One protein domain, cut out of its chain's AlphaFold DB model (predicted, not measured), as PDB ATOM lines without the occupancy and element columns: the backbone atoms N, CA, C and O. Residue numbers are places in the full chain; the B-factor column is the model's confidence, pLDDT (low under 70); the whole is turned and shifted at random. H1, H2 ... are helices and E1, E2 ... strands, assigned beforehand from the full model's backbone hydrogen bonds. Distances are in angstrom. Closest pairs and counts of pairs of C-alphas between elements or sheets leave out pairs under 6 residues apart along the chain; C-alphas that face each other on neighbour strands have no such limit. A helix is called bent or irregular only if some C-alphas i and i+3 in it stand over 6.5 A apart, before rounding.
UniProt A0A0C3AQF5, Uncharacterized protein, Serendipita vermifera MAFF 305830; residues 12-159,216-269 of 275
ATOM      1  N   ASP A  12      50.406  96.740  66.325       91.25
ATOM      2  CA  ASP A  12      51.685  96.980  67.004       91.25
ATOM      3  C   ASP A  12      52.762  97.578  66.084       91.25
ATOM      4  O   ASP A  12      53.766  98.092  66.580       91.25
ATOM      5  N   VAL A  13      52.566  97.537  64.761       92.44
ATOM      6  CA  VAL A  13      53.508  98.083  63.773       92.44
ATOM      7  C   VAL A  13      52.992  99.379  63.157       92.44
ATOM      8  O   VAL A  13      53.715 100.373  63.150       92.44
ATOM      9  N   SER A  14      51.766  99.385  62.637       93.81
ATOM     10  CA  SER A  14      51.217 100.508  61.857       93.81
ATOM     11  C   SER A  14      50.044 101.215  62.525       93.81
ATOM     12  O   SER A  14      49.530 102.211  62.010       93.81
ATOM     13  N   GLY A  15      49.615 100.753  63.696       93.38
ATOM     14  CA  GLY A  15      48.408 101.282  64.299       93.38
ATOM     15  C   GLY A  15      48.561 102.666  64.937       93.38
ATOM     16  O   GLY A  15      49.645 103.263  64.993       93.38
ATOM     17  N   ILE A  16      47.433 103.224  65.379       92.94
ATOM     18  CA  ILE A  16      47.306 104.665  65.644       92.94
ATOM     19  C   ILE A  16      48.268 105.181  66.723       92.94
ATOM     20  O   ILE A  16      48.851 106.251  66.558       92.94
ATOM     21  N   GLY A  17      48.499 104.417  67.797       92.69
ATOM     22  CA  GLY A  17      49.437 104.812  68.854       92.69
ATOM     23  C   GLY A  17      50.890 104.891  68.375       92.69
ATOM     24  O   GLY A  17      51.602 105.826  68.748       92.69
ATOM     25  N   ILE A  18      51.311 103.972  67.491       93.69
ATOM     26  CA  ILE A  18      52.646 104.010  66.872       93.69
ATOM     27  C   ILE A  18      52.786 105.280  66.034       93.69
ATOM     28  O   ILE A  18      53.742 106.037  66.205       93.69
ATOM     29  N   ARG A  19      51.795 105.558  65.179       94.19
ATOM     30  CA  ARG A  19      51.774 106.739  64.306       94.19
ATOM     31  C   ARG A  19      51.791 108.048  65.088       94.19
ATOM     32  O   ARG A  19      52.612 108.913  64.803       94.19
ATOM     33  N   VAL A  20      50.955 108.190  66.117       94.06
ATOM     34  CA  VAL A  20      50.928 109.394  66.966       94.06
ATOM     35  C   VAL A  20      52.276 109.617  67.655       94.06
ATOM     36  O   VAL A  20      52.802 110.732  67.621       94.06
ATOM     37  N   SER A  21      52.861 108.565  68.240       93.88
ATOM     38  CA  SER A  21      54.174 108.643  68.895       93.88
ATOM     39  C   SER A  21      55.276 109.063  67.919       93.88
ATOM     40  O   SER A  21      56.079 109.962  68.199       93.88
ATOM     41  N   LEU A  22      55.257 108.479  66.723       91.75
ATOM     42  CA  LEU A  22      56.167 108.797  65.637       91.75
ATOM     43  C   LEU A  22      56.047 110.260  65.194       91.75
ATOM     44  O   LEU A  22      57.052 110.968  65.140       91.75
ATOM     45  N   TYR A  23      54.832 110.727  64.899       94.94
ATOM     46  CA  TYR A  23      54.586 112.088  64.414       94.94
ATOM     47  C   TYR A  23      55.031 113.124  65.431       94.94
ATOM     48  O   TYR A  23      55.740 114.066  65.074       94.94
ATOM     49  N   ALA A  24      54.698 112.911  66.702       95.00
ATOM     50  CA  ALA A  24      55.151 113.775  67.779       95.00
ATOM     51  C   ALA A  24      56.686 113.813  67.863       95.00
ATOM     52  O   ALA A  24      57.264 114.896  67.925       95.00
ATOM     53  N   THR A  25      57.350 112.655  67.791       93.62
ATOM     54  CA  THR A  25      58.819 112.563  67.853       93.62
ATOM     55  C   THR A  25      59.493 113.280  66.678       93.62
ATOM     56  O   THR A  25      60.412 114.076  66.884       93.62
ATOM     57  N   ILE A  26      59.021 113.052  65.446       93.19
ATOM     58  CA  ILE A  26      59.576 113.674  64.233       93.19
ATOM     59  C   ILE A  26      59.380 115.196  64.272       93.19
ATOM     60  O   ILE A  26      60.323 115.949  64.021       93.19
ATOM     61  N   ILE A  27      58.175 115.665  64.610       95.00
ATOM     62  CA  ILE A  27      57.866 117.098  64.693       95.00
ATOM     63  C   ILE A  27      58.709 117.764  65.782       95.00
ATOM     64  O   ILE A  27      59.271 118.838  65.558       95.00
ATOM     65  N   LEU A  28      58.859 117.118  66.938       93.88
ATOM     66  CA  LEU A  28      59.659 117.642  68.037       93.88
ATOM     67  C   LEU A  28      61.135 117.805  67.638       93.88
ATOM     68  O   LEU A  28      61.727 118.859  67.873       93.88
ATOM     69  N   LEU A  29      61.718 116.818  66.951       92.19
ATOM     70  CA  LEU A  29      63.082 116.907  66.409       92.19
ATOM     71  C   LEU A  29      63.236 117.965  65.304       92.19
ATOM     72  O   LEU A  29      64.323 118.532  65.126       92.19
ATOM     73  N   ALA A  30      62.173 118.228  64.546       92.88
ATOM     74  CA  ALA A  30      62.175 119.223  63.483       92.88
ATOM     75  C   ALA A  30      62.111 120.659  64.025       92.88
ATOM     76  O   ALA A  30      62.883 121.508  63.575       92.88
ATOM     77  N   ILE A  31      61.238 120.916  65.004       94.00
ATOM     78  CA  ILE A  31      60.964 122.258  65.540       94.00
ATOM     79  C   ILE A  31      62.092 122.761  66.441       94.00
ATOM     80  O   ILE A  31      62.386 123.957  66.431       94.00
ATOM     81  N   VAL A  32      62.744 121.887  67.219       91.56
ATOM     82  CA  VAL A  32      63.788 122.342  68.145       91.56
ATOM     83  C   VAL A  32      64.998 122.867  67.343       91.56
ATOM     84  O   VAL A  32      65.598 122.126  66.544       91.56
ATOM     85  N   PRO A  33      65.382 124.147  67.523       90.94
ATOM     86  CA  PRO A  33      66.535 124.722  66.844       90.94
ATOM     87  C   PRO A  33      67.816 124.006  67.274       90.94
ATOM     88  O   PRO A  33      67.911 123.522  68.399       90.94
ATOM     89  N   ARG A  34      68.818 123.928  66.398       89.44
ATOM     90  CA  ARG A  34      70.119 123.306  66.698       89.44
ATOM     91  C   ARG A  34      71.139 124.384  67.057       89.44
ATOM     92  O   ARG A  34      72.108 124.593  66.339       89.44
ATOM     93  N   ILE A  35      70.892 125.065  68.175       87.88
ATOM     94  CA  ILE A  35      71.765 126.112  68.724       87.88
ATOM     95  C   ILE A  35      72.469 125.614  69.993       87.88
ATOM     96  O   ILE A  35      71.983 124.676  70.632       87.88
ATOM     97  N   PRO A  36      73.581 126.243  70.420       85.94
ATOM     98  CA  PRO A  36      74.300 125.832  71.628       85.94
ATOM     99  C   PRO A  36      73.404 125.720  72.870       85.94
ATOM    100  O   PRO A  36      73.598 124.836  73.699       85.94
ATOM    101  N   HIS A  37      72.374 126.568  72.968       86.50
ATOM    102  CA  HIS A  37      71.445 126.575  74.097       86.50
ATOM    103  C   HIS A  37      70.522 125.345  74.168       86.50
ATOM    104  O   HIS A  37      70.148 124.917  75.256       86.50
ATOM    105  N   THR A  38      70.155 124.769  73.023       89.19
ATOM    106  CA  THR A  38      69.251 123.612  72.909       89.19
ATOM    107  C   THR A  38      69.996 122.308  72.638       89.19
ATOM    108  O   THR A  38      69.369 121.254  72.588       89.19
ATOM    109  N   ALA A  39      71.325 122.338  72.490       86.19
ATOM    110  CA  ALA A  39      72.132 121.179  72.110       86.19
ATOM    111  C   ALA A  39      71.925 119.960  73.028       86.19
ATOM    112  O   ALA A  39      71.859 118.832  72.543       86.19
ATOM    113  N   GLN A  40      71.765 120.181  74.338       88.06
ATOM    114  CA  GLN A  40      71.488 119.104  75.297       88.06
ATOM    115  C   GLN A  40      70.115 118.462  75.060       88.06
ATOM    116  O   GLN A  40      70.021 117.239  75.012       88.06
ATOM    117  N   LEU A  41      69.074 119.275  74.845       90.12
ATOM    118  CA  LEU A  41      67.727 118.795  74.532       90.12
ATOM    119  C   LEU A  41      67.703 118.059  73.186       90.12
ATOM    120  O   LEU A  41      67.158 116.967  73.090       90.12
ATOM    121  N   VAL A  42      68.334 118.615  72.149       90.06
ATOM    122  CA  VAL A  42      68.431 117.957  70.836       90.06
ATOM    123  C   VAL A  42      69.151 116.614  70.955       90.06
ATOM    124  O   VAL A  42      68.702 115.641  70.353       90.06
ATOM    125  N   GLY A  43      70.224 116.532  71.749       88.44
ATOM    126  CA  GLY A  43      70.907 115.272  72.049       88.44
ATOM    127  C   GLY A  43      69.983 114.263  72.736       88.44
ATOM    128  O   GLY A  43      69.844 113.138  72.252       88.44
ATOM    129  N   ALA A  44      69.282 114.690  73.795       89.94
ATOM    130  CA  ALA A  44      68.276 113.899  74.516       89.94
ATOM    131  C   ALA A  44      67.250 113.270  73.561       89.94
ATOM    132  O   ALA A  44      67.108 112.045  73.500       89.94
ATOM    133  N   LEU A  45      66.613 114.115  72.751       91.38
ATOM    134  CA  LEU A  45      65.591 113.717  71.787       91.38
ATOM    135  C   LEU A  45      66.149 112.808  70.686       91.38
ATOM    136  O   LEU A  45      65.526 111.806  70.345       91.38
ATOM    137  N   THR A  46      67.331 113.122  70.149       89.88
ATOM    138  CA  THR A  46      67.935 112.357  69.044       89.88
ATOM    139  C   THR A  46      68.323 110.951  69.485       89.88
ATOM    140  O   THR A  46      68.067 109.994  68.761       89.88
ATOM    141  N   THR A  47      68.897 110.785  70.676       89.25
ATOM    142  CA  THR A  47      69.190 109.445  71.206       89.25
ATOM    143  C   THR A  47      67.920 108.685  71.537       89.25
ATOM    144  O   THR A  47      67.858 107.495  71.256       89.25
ATOM    145  N   SER A  48      66.908 109.333  72.124       90.31
ATOM    146  CA  SER A  48      65.642 108.653  72.423       90.31
ATOM    147  C   SER A  48      64.988 108.135  71.138       90.31
ATOM    148  O   SER A  48      64.664 106.952  71.053       90.31
ATOM    149  N   ALA A  49      64.896 108.979  70.107       91.31
ATOM    150  CA  ALA A  49      64.408 108.581  68.789       91.31
ATOM    151  C   ALA A  49      65.283 107.489  68.153       91.31
ATOM    152  O   ALA A  49      64.757 106.510  67.633       91.31
ATOM    153  N   GLY A  50      66.608 107.616  68.252       90.88
ATOM    154  CA  GLY A  50      67.558 106.650  67.710       90.88
ATOM    155  C   GLY A  50      67.481 105.270  68.368       90.88
ATOM    156  O   GLY A  50      67.600 104.268  67.663       90.88
ATOM    157  N   LEU A  51      67.253 105.203  69.684       90.62
ATOM    158  CA  LEU A  51      67.046 103.951  70.418       90.62
ATOM    159  C   LEU A  51      65.716 103.303  70.034       90.62
ATOM    160  O   LEU A  51      65.672 102.094  69.811       90.62
ATOM    161  N   ASN A  52      64.654 104.102  69.896       90.69
ATOM    162  CA  ASN A  52      63.362 103.621  69.409       90.69
ATOM    163  C   ASN A  52      63.485 103.083  67.974       90.69
ATOM    164  O   ASN A  52      63.002 101.990  67.686       90.69
ATOM    165  N   GLY A  53      64.197 103.792  67.094       92.56
ATOM    166  CA  GLY A  53      64.493 103.334  65.737       92.56
ATOM    167  C   GLY A  53      65.303 102.036  65.721       92.56
ATOM    168  O   GLY A  53      64.970 101.105  64.995       92.56
ATOM    169  N   LEU A  54      66.321 101.909  66.578       92.94
ATOM    170  CA  LEU A  54      67.082 100.665  66.705       92.94
ATOM    171  C   LEU A  54      66.197  99.494  67.157       92.94
ATOM    172  O   LEU A  54      66.291  98.408  66.586       92.94
ATOM    173  N   ALA A  55      65.330  99.712  68.149       92.31
ATOM    174  CA  ALA A  55      64.396  98.697  68.627       92.31
ATOM    175  C   ALA A  55      63.433  98.255  67.515       92.31
ATOM    176  O   ALA A  55      63.265  97.058  67.294       92.31
ATOM    177  N   VAL A  56      62.869  99.205  66.764       94.00
ATOM    178  CA  VAL A  56      61.995  98.922  65.616       94.00
ATOM    179  C   VAL A  56      62.737  98.136  64.532       94.00
ATOM    180  O   VAL A  56      62.194  97.155  64.028       94.00
ATOM    181  N   LEU A  57      63.983  98.498  64.204       96.44
ATOM    182  CA  LEU A  57      64.784  97.758  63.225       96.44
ATOM    183  C   LEU A  57      65.032  96.313  63.672       96.44
ATOM    184  O   LEU A  57      64.858  95.388  62.881       96.44
ATOM    185  N   ILE A  58      65.436  96.107  64.928       95.69
ATOM    186  CA  ILE A  58      65.683  94.763  65.469       95.69
ATOM    187  C   ILE A  58      64.396  93.937  65.419       95.69
ATOM    188  O   ILE A  58      64.419  92.811  64.923       95.69
ATOM    189  N   THR A  59      63.270  94.500  65.862       95.50
ATOM    190  CA  THR A  59      61.963  93.838  65.795       95.50
ATOM    191  C   THR A  59      61.592  93.471  64.361       95.50
ATOM    192  O   THR A  59      61.171  92.344  64.119       95.50
ATOM    193  N   ALA A  60      61.807  94.367  63.395       97.19
ATOM    194  CA  ALA A  60      61.522  94.104  61.987       97.19
ATOM    195  C   ALA A  60      62.361  92.946  61.434       97.19
ATOM    196  O   ALA A  60      61.827  92.063  60.762       97.19
ATOM    197  N   ILE A  61      63.659  92.912  61.751       98.00
ATOM    198  CA  ILE A  61      64.559  91.827  61.344       98.00
ATOM    199  C   ILE A  61      64.098  90.497  61.953       98.00
ATOM    200  O   ILE A  61      64.002  89.502  61.238       98.00
ATOM    201  N   VAL A  62      63.775  90.478  63.251       97.75
ATOM    202  CA  VAL A  62      63.314  89.267  63.949       97.75
ATOM    203  C   VAL A  62      61.982  88.771  63.380       97.75
ATOM    204  O   VAL A  62      61.883  87.599  63.027       97.75
ATOM    205  N   GLN A  63      60.987  89.647  63.212       97.12
ATOM    206  CA  GLN A  63      59.685  89.269  62.646       97.12
ATOM    207  C   GLN A  63      59.798  88.818  61.184       97.12
ATOM    208  O   GLN A  63      59.097  87.898  60.762       97.12
ATOM    209  N   THR A  64      60.712  89.414  60.412       97.69
ATOM    210  CA  THR A  64      61.012  88.966  59.044       97.69
ATOM    211  C   THR A  64      61.610  87.561  59.052       97.69
ATOM    212  O   THR A  64      61.157  86.701  58.302       97.69
ATOM    213  N   ALA A  65      62.579  87.292  59.932       97.50
ATOM    214  CA  ALA A  65      63.195  85.971  60.065       97.50
ATOM    215  C   ALA A  65      62.197  84.890  60.520       97.50
ATOM    216  O   ALA A  65      62.347  83.724  60.166       97.50
ATOM    217  N   GLN A  66      61.168  85.277  61.276       97.50
ATOM    218  CA  GLN A  66      60.079  84.397  61.707       97.50
ATOM    219  C   GLN A  66      58.977  84.219  60.651       97.50
ATOM    220  O   GLN A  66      58.035  83.465  60.888       97.50
ATOM    221  N   GLY A  67      59.061  84.905  59.505       96.00
ATOM    222  CA  GLY A  67      58.022  84.871  58.475       96.00
ATOM    223  C   GLY A  67      56.697  85.484  58.934       96.00
ATOM    224  O   GLY A  67      55.647  85.069  58.460       96.00
ATOM    225  N   GLN A  68      56.737  86.429  59.879       96.44
ATOM    226  CA  GLN A  68      55.553  87.086  60.449       96.44
ATOM    227  C   GLN A  68      55.317  88.492  59.887       96.44
ATOM    228  O   GLN A  68      54.204  89.002  59.971       96.44
ATOM    229  N   LEU A  69      56.343  89.111  59.295       97.00
ATOM    230  CA  LEU A  69      56.252  90.448  58.712       97.00
ATOM    231  C   LEU A  69      55.890  90.370  57.223       97.00
ATOM    232  O   LEU A  69      56.598  89.722  56.453       97.00
ATOM    233  N   ASP A  70      54.816  91.034  56.799       97.19
ATOM    234  CA  ASP A  70      54.491  91.213  55.376       97.19
ATOM    235  C   ASP A  70      55.177  92.448  54.762       97.19
ATOM    236  O   ASP A  70      55.818  93.254  55.445       97.19
ATOM    237  N   LEU A  71      55.064  92.586  53.437       98.00
ATOM    238  CA  LEU A  71      55.700  93.666  52.686       98.00
ATOM    239  C   LEU A  71      55.185  95.054  53.080       98.00
ATOM    240  O   LEU A  71      55.980  95.992  53.135       98.00
ATOM    241  N   TYR A  72      53.885  95.200  53.340       97.38
ATOM    242  CA  TYR A  72      53.295  96.488  53.700       97.38
ATOM    243  C   TYR A  72      53.881  96.988  55.023       97.38
ATOM    244  O   TYR A  72      54.423  98.095  55.075       97.38
ATOM    245  N   HIS A  73      53.882  96.142  56.055       97.25
ATOM    246  CA  HIS A  73      54.453  96.483  57.356       97.25
ATOM    247  C   HIS A  73      55.970  96.701  57.285       97.25
ATOM    248  O   HIS A  73      56.494  97.601  57.942       97.25
ATOM    249  N   ALA A  74      56.691  95.949  56.449       98.06
ATOM    250  CA  ALA A  74      58.117  96.182  56.227       98.06
ATOM    251  C   ALA A  74      58.392  97.550  55.582       98.06
ATOM    252  O   ALA A  74      59.246  98.289  56.069       98.06
ATOM    253  N   ILE A  75      57.659  97.927  54.528       97.19
ATOM    254  CA  ILE A  75      57.792  99.243  53.880       97.19
ATOM    255  C   ILE A  75      57.429 100.363  54.854       97.19
ATOM    256  O   ILE A  75      58.143 101.367  54.915       97.19
ATOM    257  N   PHE A  76      56.368 100.178  55.641       96.19
ATOM    258  CA  PHE A  76      55.976 101.109  56.693       96.19
ATOM    259  C   PHE A  76      57.136 101.343  57.666       96.19
ATOM    260  O   PHE A  76      57.567 102.481  57.835       96.19
ATOM    261  N   ILE A  77      57.718 100.271  58.218       96.62
ATOM    262  CA  ILE A  77      58.871 100.344  59.126       96.62
ATOM    263  C   ILE A  77      60.075 101.020  58.464       96.62
ATOM    264  O   ILE A  77      60.698 101.885  59.078       96.62
ATOM    265  N   LEU A  78      60.413 100.672  57.221       96.44
ATOM    266  CA  LEU A  78      61.518 101.316  56.504       96.44
ATOM    267  C   LEU A  78      61.297 102.826  56.362       96.44
ATOM    268  O   LEU A  78      62.236 103.602  56.536       96.44
ATOM    269  N   HIS A  79      60.057 103.246  56.102       94.31
ATOM    270  CA  HIS A  79      59.692 104.656  56.073       94.31
ATOM    271  C   HIS A  79      59.852 105.299  57.458       94.31
ATOM    272  O   HIS A  79      60.456 106.363  57.557       94.31
ATOM    273  N   LEU A  80      59.409 104.641  58.537       92.44
ATOM    274  CA  LEU A  80      59.613 105.135  59.907       92.44
ATOM    275  C   LEU A  80      61.097 105.368  60.216       92.44
ATOM    276  O   LEU A  80      61.485 106.429  60.708       92.44
ATOM    277  N   LEU A  81      61.930 104.372  59.912       93.88
ATOM    278  CA  LEU A  81      63.362 104.386  60.202       93.88
ATOM    279  C   LEU A  81      64.103 105.448  59.389       93.88
ATOM    280  O   LEU A  81      65.074 106.018  59.888       93.88
ATOM    281  N   ALA A  82      63.628 105.765  58.181       90.62
ATOM    282  CA  ALA A  82      64.184 106.843  57.370       90.62
ATOM    283  C   ALA A  82      64.038 108.225  58.036       90.62
ATOM    284  O   ALA A  82      64.922 109.065  57.870       90.62
ATOM    285  N   PHE A  83      62.969 108.458  58.812       86.50
ATOM    286  CA  PHE A  83      62.728 109.741  59.489       86.50
ATOM    287  C   PHE A  83      63.218 109.789  60.938       86.50
ATOM    288  O   PHE A  83      63.718 110.829  61.366       86.50
ATOM    289  N   LEU A  84      63.099 108.700  61.705       86.19
ATOM    290  CA  LEU A  84      63.584 108.664  63.096       86.19
ATOM    291  C   LEU A  84      65.104 108.532  63.172       86.19
ATOM    292  O   LEU A  84      65.726 109.040  64.106       86.19
ATOM    293  N   GLY A  85      65.698 107.858  62.188       84.25
ATOM    294  CA  GLY A  85      67.089 107.447  62.234       84.25
ATOM    295  C   GLY A  85      67.338 106.329  63.248       84.25
ATOM    296  O   GLY A  85      66.436 105.816  63.909       84.25
ATOM    297  N   ILE A  86      68.604 105.930  63.348       81.38
ATOM    298  CA  ILE A  86      69.064 104.869  64.244       81.38
ATOM    299  C   ILE A  86      70.324 105.368  64.932       81.38
ATOM    300  O   ILE A  86      71.300 105.733  64.276       81.38
ATOM    301  N   SER A  87      70.307 105.411  66.262       77.62
ATOM    302  CA  SER A  87      71.458 105.850  67.046       77.62
ATOM    303  C   SER A  87      71.427 105.257  68.448       77.62
ATOM    304  O   SER A  87      70.390 105.240  69.100       77.62
ATOM    305  N   ALA A  88      72.591 104.825  68.926       73.00
ATOM    306  CA  ALA A  88      72.814 104.416  70.310       73.00
ATOM    307  C   ALA A  88      73.842 105.342  70.986       73.00
ATOM    308  O   ALA A  88      74.738 104.893  71.702       73.00
ATOM    309  N   SER A  89      73.766 106.649  70.707       74.06
ATOM    310  CA  SER A  89      74.705 107.608  71.288       74.06
ATOM    311  C   SER A  89      74.351 107.905  72.750       74.06
ATOM    312  O   SER A  89      73.223 108.312  73.024       74.06
ATOM    313  N   PRO A  90      75.287 107.764  73.705       73.56
ATOM    314  CA  PRO A  90      75.042 108.096  75.096       73.56
ATOM    315  C   PRO A  90      74.785 109.594  75.232       73.56
ATOM    316  O   PRO A  90      75.540 110.415  74.711       73.56
ATOM    317  N   ASN A  91      73.750 109.939  75.992       69.38
ATOM    318  CA  ASN A  91      73.525 111.304  76.440       69.38
ATOM    319  C   ASN A  91      74.073 111.482  77.845       69.38
ATOM    320  O   ASN A  91      73.757 110.711  78.747       69.38
ATOM    321  N   GLY A  92      74.911 112.498  78.019       67.62
ATOM    322  CA  GLY A  92      75.463 112.865  79.314       67.62
ATOM    323  C   GLY A  92      76.849 113.486  79.208       67.62
ATOM    324  O   GLY A  92      77.559 113.326  78.215       67.62
ATOM    325  N   LEU A  93      77.253 114.179  80.273       72.38
ATOM    326  CA  LEU A  93      78.587 114.769  80.422       72.38
ATOM    327  C   LEU A  93      79.609 113.697  80.814       72.38
ATOM    328  O   LEU A  93      80.254 113.738  81.860       72.38
ATOM    329  N   TYR A  94      79.728 112.682  79.972       78.38
ATOM    330  CA  TYR A  94      80.695 111.618  80.137       78.38
ATOM    331  C   TYR A  94      82.051 112.064  79.587       78.38
ATOM    332  O   TYR A  94      82.141 112.582  78.476       78.38
ATOM    333  N   LYS A  95      83.137 111.809  80.330       84.75
ATOM    334  CA  LYS A  95      84.492 112.006  79.796       84.75
ATOM    335  C   LYS A  95      84.665 111.120  78.558       84.75
ATOM    336  O   LYS A  95      84.547 109.892  78.650       84.75
ATOM    337  N   TRP A  96      84.919 111.747  77.413       81.69
ATOM    338  CA  TRP A  96      85.157 111.058  76.150       81.69
ATOM    339  C   TRP A  96      86.516 110.360  76.194       81.69
ATOM    340  O   TRP A  96      87.560 111.002  76.302       81.69
ATOM    341  N   SER A  97      86.499 109.031  76.141       87.44
ATOM    342  CA  SER A  97      87.687 108.207  75.923       87.44
ATOM    343  C   SER A  97      87.660 107.645  74.505       87.44
ATOM    344  O   SER A  97      86.585 107.470  73.928       87.44
ATOM    345  N   THR A  98      88.827 107.312  73.950       84.12
ATOM    346  CA  THR A  98      88.933 106.685  72.622       84.12
ATOM    347  C   THR A  98      88.070 105.427  72.519       84.12
ATOM    348  O   THR A  98      87.398 105.224  71.513       84.12
ATOM    349  N   LEU A  99      88.012 104.630  73.594       87.12
ATOM    350  CA  LEU A  99      87.157 103.444  73.671       87.12
ATOM    351  C   LEU A  99      85.669 103.797  73.541       87.12
ATOM    352  O   LEU A  99      84.957 103.159  72.777       87.12
ATOM    353  N   ARG A 100      85.193 104.831  74.249       84.12
ATOM    354  CA  ARG A 100      83.786 105.257  74.183       84.12
ATOM    355  C   ARG A 100      83.418 105.782  72.803       84.12
ATOM    356  O   ARG A 100      82.396 105.376  72.270       84.12
ATOM    357  N   VAL A 101      84.267 106.620  72.206       83.31
ATOM    358  CA  VAL A 101      84.070 107.083  70.822       83.31
ATOM    359  C   VAL A 101      84.008 105.890  69.867       83.31
ATOM    360  O   VAL A 101      83.121 105.837  69.020       83.31
ATOM    361  N   GLY A 102      84.895 104.905  70.042       83.69
ATOM    362  CA  GLY A 102      84.894 103.666  69.266       83.69
ATOM    363  C   GLY A 102      83.593 102.871  69.401       83.69
ATOM    364  O   GLY A 102      83.033 102.467  68.389       83.69
ATOM    365  N   ILE A 103      83.068 102.701  70.620       87.50
ATOM    366  CA  ILE A 103      81.801 101.990  70.875       87.50
ATOM    367  C   ILE A 103      80.610 102.727  70.249       87.50
ATOM    368  O   ILE A 103      79.768 102.111  69.596       87.50
ATOM    369  N   VAL A 104      80.528 104.047  70.424       85.69
ATOM    370  CA  VAL A 104      79.418 104.861  69.896       85.69
ATOM    371  C   VAL A 104      79.442 104.901  68.371       85.69
ATOM    372  O   VAL A 104      78.414 104.706  67.725       85.69
ATOM    373  N   SER A 105      80.625 105.101  67.791       83.50
ATOM    374  CA  SER A 105      80.804 105.081  66.342       83.50
ATOM    375  C   SER A 105      80.504 103.690  65.778       83.50
ATOM    376  O   SER A 105      79.685 103.553  64.874       83.50
ATOM    377  N   GLY A 106      81.071 102.639  66.378       87.19
ATOM    378  CA  GLY A 106      80.863 101.255  65.951       87.19
ATOM    379  C   GLY A 106      79.402 100.811  66.024       87.19
ATOM    380  O   GLY A 106      78.901 100.232  65.065       87.19
ATOM    381  N   SER A 107      78.689 101.130  67.109       88.69
ATOM    382  CA  SER A 107      77.255 100.819  67.230       88.69
ATOM    383  C   SER A 107      76.406 101.580  66.209       88.69
ATOM    384  O   SER A 107      75.512 100.991  65.605       88.69
ATOM    385  N   SER A 108      76.713 102.855  65.951       86.88
ATOM    386  CA  SER A 108      76.006 103.661  64.944       86.88
ATOM    387  C   SER A 108      76.225 103.131  63.520       86.88
ATOM    388  O   SER A 108      75.279 103.045  62.736       86.88
ATOM    389  N   VAL A 109      77.454 102.717  63.194       87.62
ATOM    390  CA  VAL A 109      77.797 102.093  61.903       87.62
ATOM    391  C   VAL A 109      77.091 100.759  61.741       87.62
ATOM    392  O   VAL A 109      76.497 100.512  60.697       87.62
ATOM    393  N   LEU A 110      77.119  99.915  62.774       91.75
ATOM    394  CA  LEU A 110      76.462  98.613  62.744       91.75
ATOM    395  C   LEU A 110      74.947  98.757  62.555       91.75
ATOM    396  O   LEU A 110      74.379  98.071  61.711       91.75
ATOM    397  N   GLY A 111      74.307  99.677  63.283       92.50
ATOM    398  CA  GLY A 111      72.878  99.964  63.131       92.50
ATOM    399  C   GLY A 111      72.527 100.487  61.736       92.50
ATOM    400  O   GLY A 111      71.568 100.022  61.123       92.50
ATOM    401  N   SER A 112      73.345 101.392  61.191       91.44
ATOM    402  CA  SER A 112      73.156 101.930  59.835       91.44
ATOM    403  C   SER A 112      73.336 100.853  58.762       91.44
ATOM    404  O   SER A 112      72.540 100.768  57.830       91.44
ATOM    405  N   LEU A 113      74.349  99.995  58.907       92.62
ATOM    406  CA  LEU A 113      74.585  98.870  58.004       92.62
ATOM    407  C   LEU A 113      73.432  97.865  58.063       92.62
ATOM    408  O   LEU A 113      72.968  97.412  57.022       92.62
ATOM    409  N   ALA A 114      72.934  97.554  59.261       95.75
ATOM    410  CA  ALA A 114      71.784  96.676  59.437       95.75
ATOM    411  C   ALA A 114      70.530  97.240  58.747       95.75
ATOM    412  O   ALA A 114      69.860  96.500  58.029       95.75
ATOM    413  N   LEU A 115      70.259  98.547  58.876       95.44
ATOM    414  CA  LEU A 115      69.155  99.213  58.172       95.44
ATOM    415  C   LEU A 115      69.306  99.125  56.656       95.44
ATOM    416  O   LEU A 115      68.351  98.778  55.965       95.44
ATOM    417  N   VAL A 116      70.491  99.436  56.133       94.94
ATOM    418  CA  VAL A 116      70.782  99.377  54.696       94.94
ATOM    419  C   VAL A 116      70.584  97.958  54.169       94.94
ATOM    420  O   VAL A 116      69.853  97.765  53.199       94.94
ATOM    421  N   CYS A 117      71.186  96.960  54.819       96.69
ATOM    422  CA  CYS A 117      71.068  95.556  54.428       96.69
ATOM    423  C   CYS A 117      69.613  95.080  54.473       96.69
ATOM    424  O   CYS A 117      69.149  94.445  53.527       96.69
ATOM    425  N   PHE A 118      68.879  95.423  55.535       98.06
ATOM    426  CA  PHE A 118      67.462  95.092  55.659       98.06
ATOM    427  C   PHE A 118      66.625  95.768  54.563       98.06
ATOM    428  O   PHE A 118      65.821  95.110  53.911       98.06
ATOM    429  N   SER A 119      66.879  97.048  54.280       97.69
ATOM    430  CA  SER A 119      66.200  97.789  53.209       97.69
ATOM    431  C   SER A 119      66.443  97.149  51.843       97.69
ATOM    432  O   SER A 119      65.497  96.915  51.091       97.69
ATOM    433  N   PHE A 120      67.698  96.813  51.526       97.75
ATOM    434  CA  PHE A 120      68.037  96.092  50.300       97.75
ATOM    435  C   PHE A 120      67.325  94.747  50.222       97.75
ATOM    436  O   PHE A 120      66.764  94.428  49.179       97.75
ATOM    437  N   TYR A 121      67.311  93.982  51.313       98.38
ATOM    438  CA  TYR A 121      66.639  92.690  51.364       98.38
ATOM    439  C   TYR A 121      65.136  92.809  51.070       98.38
ATOM    440  O   TYR A 121      64.635  92.075  50.215       98.38
ATOM    441  N   VAL A 122      64.439  93.758  51.705       98.44
ATOM    442  CA  VAL A 122      63.005  94.017  51.479       98.44
ATOM    443  C   VAL A 122      62.745  94.394  50.018       98.44
ATOM    444  O   VAL A 122      61.934  93.754  49.352       98.44
ATOM    445  N   TRP A 123      63.462  95.382  49.468       98.19
ATOM    446  CA  TRP A 123      63.217  95.862  48.099       98.19
ATOM    447  C   TRP A 123      63.652  94.870  47.012       98.19
ATOM    448  O   TRP A 123      62.989  94.752  45.971       98.19
ATOM    449  N   ALA A 124      64.725  94.112  47.248       97.88
ATOM    450  CA  ALA A 124      65.164  93.051  46.347       97.88
ATOM    451  C   ALA A 124      64.133  91.918  46.282       97.88
ATOM    452  O   ALA A 124      63.850  91.428  45.189       97.88
ATOM    453  N   ASN A 125      63.508  91.571  47.411       98.19
ATOM    454  CA  ASN A 125      62.532  90.486  47.501       98.19
ATOM    455  C   ASN A 125      61.073  90.947  47.429       98.19
ATOM    456  O   ASN A 125      60.195  90.109  47.578       98.19
ATOM    457  N   ALA A 126      60.788  92.228  47.166       98.19
ATOM    458  CA  ALA A 126      59.439  92.793  47.270       98.19
ATOM    459  C   ALA A 126      58.308  91.938  46.648       98.19
ATOM    460  O   ALA A 126      57.283  91.790  47.294       98.19
ATOM    461  N   PRO A 127      58.444  91.304  45.463       97.88
ATOM    462  CA  PRO A 127      57.381  90.450  44.919       97.88
ATOM    463  C   PRO A 127      57.062  89.207  45.761       97.88
ATOM    464  O   PRO A 127      55.919  88.770  45.787       97.88
ATOM    465  N   THR A 128      58.043  88.643  46.460       97.62
ATOM    466  CA  THR A 128      57.934  87.383  47.218       97.62
ATOM    467  C   THR A 128      58.190  87.570  48.714       97.62
ATOM    468  O   THR A 128      58.413  86.596  49.425       97.62
ATOM    469  N   PHE A 129      58.229  88.812  49.190       98.19
ATOM    470  CA  PHE A 129      58.584  89.132  50.562       98.19
ATOM    471  C   PHE A 129      57.453  88.774  51.532       98.19
ATOM    472  O   PHE A 129      56.285  89.051  51.258       98.19
ATOM    473  N   GLY A 130      57.837  88.267  52.702       96.81
ATOM    474  CA  GLY A 130      56.989  88.231  53.888       96.81
ATOM    475  C   GLY A 130      55.988  87.080  53.963       96.81
ATOM    476  O   GLY A 130      56.083  86.094  53.237       96.81
ATOM    477  N   SER A 131      55.045  87.215  54.897       96.44
ATOM    478  CA  SER A 131      54.043  86.196  55.246       96.44
ATOM    479  C   SER A 131      52.902  86.045  54.233       96.44
ATOM    480  O   SER A 131      52.254  85.003  54.208       96.44
ATOM    481  N   GLN A 132      52.658  87.071  53.410       95.81
ATOM    482  CA  GLN A 132      51.539  87.149  52.457       95.81
ATOM    483  C   GLN A 132      52.032  87.509  51.038       95.81
ATOM    484  O   GLN A 132      51.645  88.550  50.492       95.81
ATOM    485  N   PRO A 133      52.920  86.703  50.420       96.81
ATOM    486  CA  PRO A 133      53.510  87.029  49.122       96.81
ATOM    487  C   PRO A 133      52.480  87.209  47.993       96.81
ATOM    488  O   PRO A 133      52.700  87.995  47.072       96.81
ATOM    489  N   GLU A 134      51.330  86.541  48.072       96.31
ATOM    490  CA  GLU A 134      50.201  86.695  47.149       96.31
ATOM    491  C   GLU A 134      49.595  88.107  47.148       96.31
ATOM    492  O   GLU A 134      48.992  88.517  46.153       96.31
ATOM    493  N   CYS A 135      49.762  88.868  48.234       96.25
ATOM    494  CA  CYS A 135      49.233  90.222  48.382       96.25
ATOM    495  C   CYS A 135      50.214  91.314  47.947       96.25
ATOM    496  O   CYS A 135      49.802  92.458  47.750       96.25
ATOM    497  N   ASN A 136      51.488  90.987  47.717       97.25
ATOM    498  CA  ASN A 136      52.534  91.974  47.430       97.25
ATOM    499  C   ASN A 136      52.266  92.811  46.171       97.25
ATOM    500  O   ASN A 136      52.648  93.977  46.099       97.25
ATOM    501  N   SER A 137      51.580  92.245  45.174       96.12
ATOM    502  CA  SER A 137      51.184  92.966  43.956       96.12
ATOM    503  C   SER A 137      50.136  94.057  44.208       96.12
ATOM    504  O   SER A 137      50.057  95.003  43.425       96.12
ATOM    505  N   LYS A 138      49.366  93.946  45.298       96.12
ATOM    506  CA  LYS A 138      48.347  94.918  45.715       96.12
ATOM    507  C   LYS A 138      48.891  95.983  46.671       96.12
ATOM    508  O   LYS A 138      48.212  96.981  46.875       96.12
ATOM    509  N   VAL A 139      50.088  95.795  47.234       97.31
ATOM    510  CA  VAL A 139      50.690  96.772  48.151       97.31
ATOM    511  C   VAL A 139      51.035  98.049  47.388       97.31
ATOM    512  O   VAL A 139      51.829  98.033  46.440       97.31
ATOM    513  N   ILE A 140      50.455  99.167  47.815       97.56
ATOM    514  CA  ILE A 140      50.660 100.490  47.221       97.56
ATOM    515  C   ILE A 140      51.605 101.303  48.100       97.56
ATOM    516  O   ILE A 140      51.367 101.476  49.289       97.56
ATOM    517  N   TYR A 141      52.661 101.853  47.512       96.56
ATOM    518  CA  TYR A 141      53.526 102.844  48.138       96.56
ATOM    519  C   TYR A 141      53.273 104.204  47.490       96.56
ATOM    520  O   TYR A 141      53.334 104.336  46.266       96.56
ATOM    521  N   VAL A 142      52.955 105.221  48.289       95.50
ATOM    522  CA  VAL A 142      52.677 106.560  47.759       95.50
ATOM    523  C   VAL A 142      53.967 107.371  47.759       95.50
ATOM    524  O   VAL A 142      54.620 107.487  48.787       95.50
ATOM    525  N   ILE A 143      54.340 107.956  46.620       90.69
ATOM    526  CA  ILE A 143      55.507 108.845  46.493       90.69
ATOM    527  C   ILE A 143      55.035 110.154  45.897       90.69
ATOM    528  O   ILE A 143      54.448 110.153  44.820       90.69
ATOM    529  N   LEU A 144      55.311 111.276  46.570       87.00
ATOM    530  CA  LEU A 144      54.913 112.604  46.082       87.00
ATOM    531  C   LEU A 144      53.423 112.647  45.685       87.00
ATOM    532  O   LEU A 144      53.079 113.187  44.641       87.00
ATOM    533  N   PHE A 145      52.548 112.052  46.505       90.62
ATOM    534  CA  PHE A 145      51.099 111.919  46.265       90.62
ATOM    535  C   PHE A 145      50.674 110.964  45.136       90.62
ATOM    536  O   PHE A 145      49.476 110.758  44.949       90.62
ATOM    537  N   PHE A 146      51.605 110.326  44.425       94.81
ATOM    538  CA  PHE A 146      51.288 109.340  43.395       94.81
ATOM    539  C   PHE A 146      51.310 107.919  43.977       94.81
ATOM    540  O   PHE A 146      52.350 107.496  44.493       94.81
ATOM    541  N   PRO A 147      50.196 107.165  43.911       96.81
ATOM    542  CA  PRO A 147      50.180 105.766  44.314       96.81
ATOM    543  C   PRO A 147      50.943 104.921  43.292       96.81
ATOM    544  O   PRO A 147      50.655 104.956  42.096       96.81
ATOM    545  N   VAL A 148      51.915 104.146  43.763       97.31
ATOM    546  CA  VAL A 148      52.733 103.258  42.934       97.31
ATOM    547  C   VAL A 148      52.717 101.858  43.545       97.31
ATOM    548  O   VAL A 148      52.937 101.727  44.746       97.31
ATOM    549  N   PRO A 149      52.508 100.783  42.765       97.81
ATOM    550  CA  PRO A 149      52.672  99.428  43.280       97.81
ATOM    551  C   PRO A 149      54.091  99.229  43.824       97.81
ATOM    552  O   PRO A 149      55.069  99.468  43.110       97.81
ATOM    553  N   ALA A 150      54.228  98.750  45.058       97.31
ATOM    554  CA  ALA A 150      55.532  98.538  45.698       97.31
ATOM    555  C   ALA A 150      56.426  97.549  44.922       97.31
ATOM    556  O   ALA A 150      57.653  97.591  44.994       97.31
ATOM    557  N   THR A 151      55.805  96.673  44.133       97.56
ATOM    558  CA  THR A 151      56.476  95.683  43.282       97.56
ATOM    559  C   THR A 151      56.944  96.236  41.935       97.56
ATOM    560  O   THR A 151      57.648  95.526  41.210       97.56
ATOM    561  N   ALA A 152      56.624  97.493  41.601       97.69
ATOM    562  CA  ALA A 152      57.023  98.121  40.346       97.69
ATOM    563  C   ALA A 152      58.552  98.121  40.175       97.69
ATOM    564  O   ALA A 152      59.302  98.601  41.028       97.69
ATOM    565  N   THR A 153      59.026  97.604  39.039       97.56
ATOM    566  CA  THR A 153      60.462  97.408  38.773       97.56
ATOM    567  C   THR A 153      61.252  98.712  38.812       97.56
ATOM    568  O   THR A 153      62.331  98.754  39.398       97.56
ATOM    569  N   TRP A 154      60.710  99.787  38.226       97.44
ATOM    570  CA  TRP A 154      61.374 101.093  38.203       97.44
ATOM    571  C   TRP A 154      61.518 101.674  39.613       97.44
ATOM    572  O   TRP A 154      62.583 102.176  39.959       97.44
ATOM    573  N   LEU A 155      60.479 101.542  40.445       95.50
ATOM    574  CA  LEU A 155      60.478 102.040  41.814       95.50
ATOM    575  C   LEU A 155      61.559 101.336  42.633       95.50
ATOM    576  O   LEU A 155      62.404 101.979  43.252       95.50
ATOM    577  N   ARG A 156      61.572 100.002  42.573       96.00
ATOM    578  CA  ARG A 156      62.574  99.175  43.249       96.00
ATOM    579  C   ARG A 156      63.986  99.533  42.800       96.00
ATOM    580  O   ARG A 156      64.863  99.682  43.642       96.00
ATOM    581  N   ALA A 157      64.204  99.707  41.497       96.75
ATOM    582  CA  ALA A 157      65.506 100.092  40.959       96.75
ATOM    583  C   ALA A 157      65.965 101.461  41.488       96.75
ATOM    584  O   ALA A 157      67.105 101.581  41.933       96.75
ATOM    585  N   VAL A 158      65.078 102.463  41.509       96.00
ATOM    586  CA  VAL A 158      65.377 103.802  42.045       96.00
ATOM    587  C   VAL A 158      65.709 103.739  43.536       96.00
ATOM    588  O   VAL A 158      66.711 104.312  43.961       96.00
ATOM    589  N   LEU A 159      64.920 103.014  44.333       94.94
ATOM    590  CA  LEU A 159      65.149 102.894  45.775       94.94
ATOM    591  C   LEU A 159      66.433 102.126  46.094       94.94
ATOM    592  O   LEU A 159      67.220 102.579  46.921       94.94
ATOM    593  N   VAL A 216      62.995 125.226  59.232       92.44
ATOM    594  CA  VAL A 216      61.969 125.172  58.174       92.44
ATOM    595  C   VAL A 216      62.177 123.956  57.271       92.44
ATOM    596  O   VAL A 216      61.237 123.193  57.055       92.44
ATOM    597  N   ALA A 217      63.405 123.712  56.807       90.50
ATOM    598  CA  ALA A 217      63.709 122.561  55.957       90.50
ATOM    599  C   ALA A 217      63.393 121.218  56.644       90.50
ATOM    600  O   ALA A 217      62.784 120.334  56.037       90.50
ATOM    601  N   ARG A 218      63.753 121.072  57.928       92.12
ATOM    602  CA  ARG A 218      63.435 119.871  58.718       92.12
ATOM    603  C   ARG A 218      61.933 119.702  58.921       92.12
ATOM    604  O   ARG A 218      61.444 118.584  58.822       92.12
ATOM    605  N   LEU A 219      61.206 120.789  59.175       94.38
ATOM    606  CA  LEU A 219      59.758 120.753  59.370       94.38
ATOM    607  C   LEU A 219      59.023 120.379  58.081       94.38
ATOM    608  O   LEU A 219      58.137 119.532  58.113       94.38
ATOM    609  N   VAL A 220      59.422 120.946  56.941       94.25
ATOM    610  CA  VAL A 220      58.870 120.576  55.629       94.25
ATOM    611  C   VAL A 220      59.136 119.101  55.336       94.25
ATOM    612  O   VAL A 220      58.216 118.385  54.949       94.25
ATOM    613  N   SER A 221      60.360 118.621  55.576       91.44
ATOM    614  CA  SER A 221      60.710 117.206  55.406       91.44
ATOM    615  C   SER A 221      59.889 116.290  56.323       91.44
ATOM    616  O   SER A 221      59.356 115.285  55.857       91.44
ATOM    617  N   ALA A 222      59.720 116.667  57.592       93.69
ATOM    618  CA  ALA A 222      58.895 115.953  58.563       93.69
ATOM    619  C   ALA A 222      57.434 115.846  58.110       93.69
ATOM    620  O   ALA A 222      56.890 114.748  58.033       93.69
ATOM    621  N   VAL A 223      56.808 116.975  57.770       95.00
ATOM    622  CA  VAL A 223      55.413 117.023  57.310       95.00
ATOM    623  C   VAL A 223      55.241 116.213  56.028       95.00
ATOM    624  O   VAL A 223      54.287 115.449  55.907       95.00
ATOM    625  N   PHE A 224      56.188 116.321  55.097       93.44
ATOM    626  CA  PHE A 224      56.185 115.534  53.871       93.44
ATOM    627  C   PHE A 224      56.235 114.023  54.148       93.44
ATOM    628  O   PHE A 224      55.462 113.270  53.554       93.44
ATOM    629  N   GLY A 225      57.093 113.581  55.072       92.06
ATOM    630  CA  GLY A 225      57.160 112.185  55.508       92.06
ATOM    631  C   GLY A 225      55.846 111.693  56.106       92.06
ATOM    632  O   GLY A 225      55.308 110.680  55.672       92.06
ATOM    633  N   ILE A 226      55.271 112.464  57.031       95.31
ATOM    634  CA  ILE A 226      53.989 112.142  57.679       95.31
ATOM    635  C   ILE A 226      52.871 111.993  56.643       95.31
ATOM    636  O   ILE A 226      52.138 111.008  56.657       95.31
ATOM    637  N   ILE A 227      52.757 112.946  55.715       95.44
ATOM    638  CA  ILE A 227      51.747 112.900  54.652       95.44
ATOM    639  C   ILE A 227      51.951 111.668  53.767       95.44
ATOM    640  O   ILE A 227      50.989 110.975  53.444       95.44
ATOM    641  N   THR A 228      53.195 111.380  53.387       94.38
ATOM    642  CA  THR A 228      53.534 110.227  52.542       94.38
ATOM    643  C   THR A 228      53.159 108.907  53.222       94.38
ATOM    644  O   THR A 228      52.563 108.031  52.588       94.38
ATOM    645  N   LEU A 229      53.439 108.786  54.522       94.50
ATOM    646  CA  LEU A 229      53.072 107.624  55.326       94.50
ATOM    647  C   LEU A 229      51.550 107.468  55.436       94.50
ATOM    648  O   LEU A 229      51.028 106.399  55.136       94.50
ATOM    649  N   GLU A 230      50.819 108.529  55.787       95.00
ATOM    650  CA  GLU A 230      49.353 108.490  55.920       95.00
ATOM    651  C   GLU A 230      48.650 108.159  54.603       95.00
ATOM    652  O   GLU A 230      47.687 107.393  54.573       95.00
ATOM    653  N   MET A 231      49.140 108.706  53.491       95.56
ATOM    654  CA  MET A 231      48.624 108.362  52.169       95.56
ATOM    655  C   MET A 231      48.899 106.894  51.829       95.56
ATOM    656  O   MET A 231      48.041 106.242  51.240       95.56
ATOM    657  N   THR A 232      50.055 106.360  52.231       95.19
ATOM    658  CA  THR A 232      50.392 104.940  52.060       95.19
ATOM    659  C   THR A 232      49.465 104.046  52.884       95.19
ATOM    660  O   THR A 232      48.915 103.093  52.338       95.19
ATOM    661  N   VAL A 233      49.203 104.372  54.152       94.50
ATOM    662  CA  VAL A 233      48.241 103.632  54.996       94.50
ATOM    663  C   VAL A 233      46.852 103.628  54.353       94.50
ATOM    664  O   VAL A 233      46.260 102.571  54.137       94.50
ATOM    665  N   LYS A 234      46.352 104.804  53.950       94.62
ATOM    666  CA  LYS A 234      45.039 104.938  53.299       94.62
ATOM    667  C   LYS A 234      44.943 104.173  51.981       94.62
ATOM    668  O   LYS A 234      43.898 103.604  51.693       94.62
ATOM    669  N   ALA A 235      46.014 104.148  51.188       95.56
ATOM    670  CA  ALA A 235      46.029 103.462  49.899       95.56
ATOM    671  C   ALA A 235      45.956 101.929  50.018       95.56
ATOM    672  O   ALA A 235      45.522 101.281  49.069       95.56
ATOM    673  N   ASN A 236      46.369 101.357  51.153       95.00
ATOM    674  CA  ASN A 236      46.350  99.907  51.375       95.00
ATOM    675  C   ASN A 236      45.095  99.408  52.109       95.00
ATOM    676  O   ASN A 236      44.886  98.201  52.151       95.00
ATOM    677  N   ASN A 237      44.264 100.313  52.650       92.06
ATOM    678  CA  ASN A 237      42.994 100.016  53.329       92.06
ATOM    679  C   ASN A 237      43.072  98.815  54.295       92.06
ATOM    680  O   ASN A 237      42.303  97.860  54.185       92.06
ATOM    681  N   VAL A 238      44.042  98.846  55.210       87.44
ATOM    682  CA  VAL A 238      44.208  97.808  56.232       87.44
ATOM    683  C   VAL A 238      43.225  98.087  57.372       87.44
ATOM    684  O   VAL A 238      43.458  98.951  58.221       87.44
ATOM    685  N   ASP A 239      42.085  97.399  57.342       71.62
ATOM    686  CA  ASP A 239      41.042  97.509  58.364       71.62
ATOM    687  C   ASP A 239      41.559  96.980  59.726       71.62
ATOM    688  O   ASP A 239      42.415  96.106  59.774       71.62
ATOM    689  N   GLU A 240      41.056  97.512  60.847       75.38
ATOM    690  CA  GLU A 240      41.423  97.148  62.242       75.38
ATOM    691  C   GLU A 240      42.765  97.663  62.818       75.38
ATOM    692  O   GLU A 240      43.072  97.408  63.984       75.38
ATOM    693  N   GLU A 241      43.514  98.522  62.122       79.25
ATOM    694  CA  GLU A 241      44.692  99.201  62.716       79.25
ATOM    695  C   GLU A 241      44.361 100.161  63.890       79.25
ATOM    696  O   GLU A 241      45.254 100.644  64.595       79.25
ATOM    697  N   ASN A 242      43.076 100.453  64.112       79.88
ATOM    698  CA  ASN A 242      42.594 101.400  65.125       79.88
ATOM    699  C   ASN A 242      42.403 100.784  66.526       79.88
ATOM    700  O   ASN A 242      41.962 101.480  67.442       79.88
ATOM    701  N   VAL A 243      42.702  99.496  66.708       86.88
ATOM    702  CA  VAL A 243      42.605  98.828  68.013       86.88
ATOM    703  C   VAL A 243      43.838  99.147  68.861       86.88
ATOM    704  O   VAL A 243      44.965  98.982  68.397       86.88
ATOM    705  N   TRP A 244      43.620  99.562  70.116       88.25
ATOM    706  CA  TRP A 244      44.697  99.798  71.082       88.25
ATOM    707  C   TRP A 244      45.353  98.493  71.525       88.25
ATOM    708  O   TRP A 244      44.776  97.720  72.289       88.25
ATOM    709  N   SER A 245      46.580  98.273  71.061       92.31
ATOM    710  CA  SER A 245      47.411  97.122  71.408       92.31
ATOM    711  C   SER A 245      48.518  97.487  72.407       92.31
ATOM    712  O   SER A 245      48.768  98.660  72.704       92.31
ATOM    713  N   PHE A 246      49.210  96.473  72.939       91.12
ATOM    714  CA  PHE A 246      50.311  96.678  73.885       91.12
ATOM    715  C   PHE A 246      51.425  97.556  73.295       91.12
ATOM    716  O   PHE A 246      51.873  98.497  73.954       91.12
ATOM    717  N   GLY A 247      51.840  97.300  72.049       88.06
ATOM    718  CA  GLY A 247      52.889  98.062  71.372       88.06
ATOM    719  C   GLY A 247      52.510  99.526  71.164       88.06
ATOM    720  O   GLY A 247      53.343 100.409  71.362       88.06
ATOM    721  N   GLN A 248      51.241  99.809  70.867       91.50
ATOM    722  CA  GLN A 248      50.738 101.178  70.732       91.50
ATOM    723  C   GLN A 248      50.782 101.958  72.043       91.50
ATOM    724  O   GLN A 248      51.254 103.097  72.066       91.50
ATOM    725  N   ILE A 249      50.304 101.354  73.136       92.88
ATOM    726  CA  ILE A 249      50.345 101.982  74.461       92.88
ATOM    727  C   ILE A 249      51.803 102.224  74.854       92.88
ATOM    728  O   ILE A 249      52.151 103.328  75.269       92.88
ATOM    729  N   LEU A 250      52.669 101.227  74.660       91.06
ATOM    730  CA  LEU A 250      54.094 101.344  74.946       91.06
ATOM    731  C   LEU A 250      54.744 102.479  74.143       91.06
ATOM    732  O   LEU A 250      55.485 103.272  74.718       91.06
ATOM    733  N   ALA A 251      54.442 102.615  72.851       91.56
ATOM    734  CA  ALA A 251      54.989 103.687  72.021       91.56
ATOM    735  C   ALA A 251      54.573 105.080  72.507       91.56
ATOM    736  O   ALA A 251      55.396 105.999  72.519       91.56
ATOM    737  N   VAL A 252      53.324 105.251  72.947       93.00
ATOM    738  CA  VAL A 252      52.858 106.513  73.542       93.00
ATOM    739  C   VAL A 252      53.527 106.754  74.898       93.00
ATOM    740  O   VAL A 252      53.946 107.873  75.180       93.00
ATOM    741  N   VAL A 253      53.712 105.718  75.721       91.88
ATOM    742  CA  VAL A 253      54.451 105.818  76.993       91.88
ATOM    743  C   VAL A 253      55.905 106.242  76.765       91.88
ATOM    744  O   VAL A 253      56.407 107.116  77.468       91.88
ATOM    745  N   LEU A 254      56.580 105.696  75.753       89.25
ATOM    746  CA  LEU A 254      57.952 106.083  75.410       89.25
ATOM    747  C   LEU A 254      58.051 107.544  74.942       89.25
ATOM    748  O   LEU A 254      59.044 108.210  75.242       89.25
ATOM    749  N   LEU A 255      57.011 108.079  74.290       92.50
ATOM    750  CA  LEU A 255      56.938 109.500  73.936       92.50
ATOM    751  C   LEU A 255      56.961 110.403  75.180       92.50
ATOM    752  O   LEU A 255      57.596 111.460  75.147       92.50
ATOM    753  N   PHE A 256      56.340 109.993  76.294       91.25
ATOM    754  CA  PHE A 256      56.349 110.792  77.529       91.25
ATOM    755  C   PHE A 256      57.759 111.070  78.045       91.25
ATOM    756  O   PHE A 256      57.983 112.141  78.601       91.25
ATOM    757  N   SER A 257      58.722 110.170  77.822       89.44
ATOM    758  CA  SER A 257      60.125 110.418  78.178       89.44
ATOM    759  C   SER A 257      60.681 111.649  77.446       89.44
ATOM    760  O   SER A 257      61.226 112.560  78.067       89.44
ATOM    761  N   SER A 258      60.436 111.743  76.135       90.62
ATOM    762  CA  SER A 258      60.844 112.901  75.325       90.62
ATOM    763  C   SER A 258      60.105 114.185  75.722       90.62
ATOM    764  O   SER A 258      60.701 115.262  75.761       90.62
ATOM    765  N   LEU A 259      58.815 114.081  76.060       92.56
ATOM    766  CA  LEU A 259      58.030 115.218  76.553       92.56
ATOM    767  C   LEU A 259      58.509 115.698  77.929       92.56
ATOM    768  O   LEU A 259      58.499 116.898  78.196       92.56
ATOM    769  N   ASN A 260      58.957 114.785  78.790       93.25
ATOM    770  CA  ASN A 260      59.492 115.118  80.105       93.25
ATOM    771  C   ASN A 260      60.801 115.917  79.996       93.25
ATOM    772  O   ASN A 260      60.954 116.938  80.666       93.25
ATOM    773  N   GLU A 261      61.711 115.514  79.105       92.06
ATOM    774  CA  GLU A 261      62.937 116.277  78.808       92.06
ATOM    775  C   GLU A 261      62.619 117.690  78.301       92.06
ATOM    776  O   GLU A 261      63.207 118.679  78.750       92.06
ATOM    777  N   LEU A 262      61.627 117.805  77.414       91.94
ATOM    778  CA  LEU A 262      61.153 119.089  76.906       91.94
ATOM    779  C   LEU A 262      60.594 119.977  78.031       91.94
ATOM    780  O   LEU A 262      60.934 121.158  78.121       91.94
ATOM    781  N   LEU A 263      59.767 119.411  78.914       93.19
ATOM    782  CA  LEU A 263      59.187 120.119  80.054       93.19
ATOM    783  C   LEU A 263      60.275 120.634  81.005       93.19
ATOM    784  O   LEU A 263      60.265 121.812  81.370       93.19
ATOM    785  N   HIS A 264      61.236 119.788  81.380       91.75
ATOM    786  CA  HIS A 264      62.345 120.188  82.248       91.75
ATOM    787  C   HIS A 264      63.207 121.283  81.622       91.75
ATOM    788  O   HIS A 264      63.607 122.222  82.319       91.75
ATOM    789  N   PHE A 265      63.444 121.215  80.312       91.19
ATOM    790  CA  PHE A 265      64.144 122.267  79.586       91.19
ATOM    791  C   PHE A 265      63.406 123.613  79.682       91.19
ATOM    792  O   PHE A 265      64.012 124.621  80.057       91.19
ATOM    793  N   PHE A 266      62.092 123.635  79.433       90.81
ATOM    794  CA  PHE A 266      61.286 124.857  79.530       90.81
ATOM    795  C   PHE A 266      61.188 125.407  80.956       90.81
ATOM    796  O   PHE A 266      61.317 126.615  81.153       90.81
ATOM    797  N   LEU A 267      61.043 124.549  81.966       92.31
ATOM    798  CA  LEU A 267      61.078 124.975  83.370       92.31
ATOM    799  C   LEU A 267      62.433 125.605  83.735       92.31
ATOM    800  O   LEU A 267      62.488 126.609  84.450       92.31
ATOM    801  N   GLY A 268      63.532 125.059  83.206       91.25
ATOM    802  CA  GLY A 268      64.876 125.619  83.362       91.25
ATOM    803  C   GLY A 268      65.070 126.967  82.658       91.25
ATOM    804  O   GLY A 268      65.788 127.829  83.169       91.25
ATOM    805  N   LEU A 269      64.435 127.179  81.501       89.38
ATOM    806  CA  LEU A 269      64.382 128.485  80.830       89.38
ATOM    807  C   LEU A 269      63.596 129.503  81.656       89.38
ATOM    808  O   LEU A 269      64.110 130.577  81.961       89.38
TER     809      LEU A 269
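Overview. This is residues 12 to 159 and 216 to 269 of the 275 residues of an uncharacterized protein of Serendipita vermifera MAFF 305830 (UniProt A0A0C3AQF5). Three long helices, H7, H1 and H8, lie side by side as a layer with H1 in the middle; H2 and H3 pack over this layer, and the long H4 slants across their other side. A small head of H5, the hairpin E1 and E2, and H6 sits by the last residues of H4, while residues 94 to 99 stick out at the far end of H4. The printed part has 202 residues and is mostly helix, in the order H1 H2 H3 H4 H5 E1 E2 H6 H7 H8, with one antiparallel sheet, E1 - E2. It is compact, with a radius of gyration of the C-alphas of 17.8 A, and elongated, spanning 53 by 35 by 33 A.

Along the chain. Find C-alpha 16 at (47.306, 104.665, 65.644); from there H1 runs through residues 16 to 31, 22.3 A. H2, residues 39 to 65, covers 38.3 A, and H3, residues 71 to 84, covers 19.9 A. Look next at C-alpha 98, (88.933, 106.685, 72.622), where H4 begins, residues 98 to 128, 44.5 A long, with a kink of 30 degrees near residue 122. Then come H5, residues 133 to 138, E1, residues 140 to 143, E2, residues 146 to 149, and H6, residues 153 to 159. After the cut, H7, residues 216 to 236, covers 30.5 A, and H8, residues 246 to 269, covers 35.5 A to C-alpha 269 at (64.382, 128.485, 80.830). H4 and H5 are irregular: C-alphas 124 and 127 are 8.3 A apart, and C-alphas 134 and 137 are 7.1 A apart.

Arrangement. Start at H3, the hub, within a bundle, helices grouped together, of H1, H2, H3, H4, H7 and H8. H3 and H2 form a helical hairpin at a shallow tilt of 17 degrees; their closest C-alphas, Gly 53 and Leu 81, are 5.7 A apart. H7 touches H3 with residues 222 to 229 alone, closest at C-alphas 76 and 229, 7.3 A. H1 touches H7, opposite ways, at C-alphas 30 and 218, 5.0 A, and H8, the same way, at C-alphas 17 and 248, 4.3 A. H4 touches H3 at C-alphas 71 and 126, 6.6 A. H5 and H3 only just touch, with 3 pairs of C-alphas within 8 A, as do H6 and H4. In the hairpin E1 and E2, N 141 and O 148 are 2.8 A apart, within hydrogen-bond range. Every O i to N i+4 pair is within range in H1, H2, H6 and H7, against 9 of 10 in H3, 25 of 27 in H4, 18 of 20 in H8, and 0 of 2 in H5, where 2 of 3 O i to N i+3 pairs are.

Size, cuts and confidence. The farthest C-alphas, Glu 134 and Leu 269, are 55.5 A apart. Residues 160 to 215 are not printed, and C-alphas 159 and 216 are 25.7 A apart. The link from H3 to H4, 13 residues, is long; within it, residues 91 to 92 have pLDDT under 70.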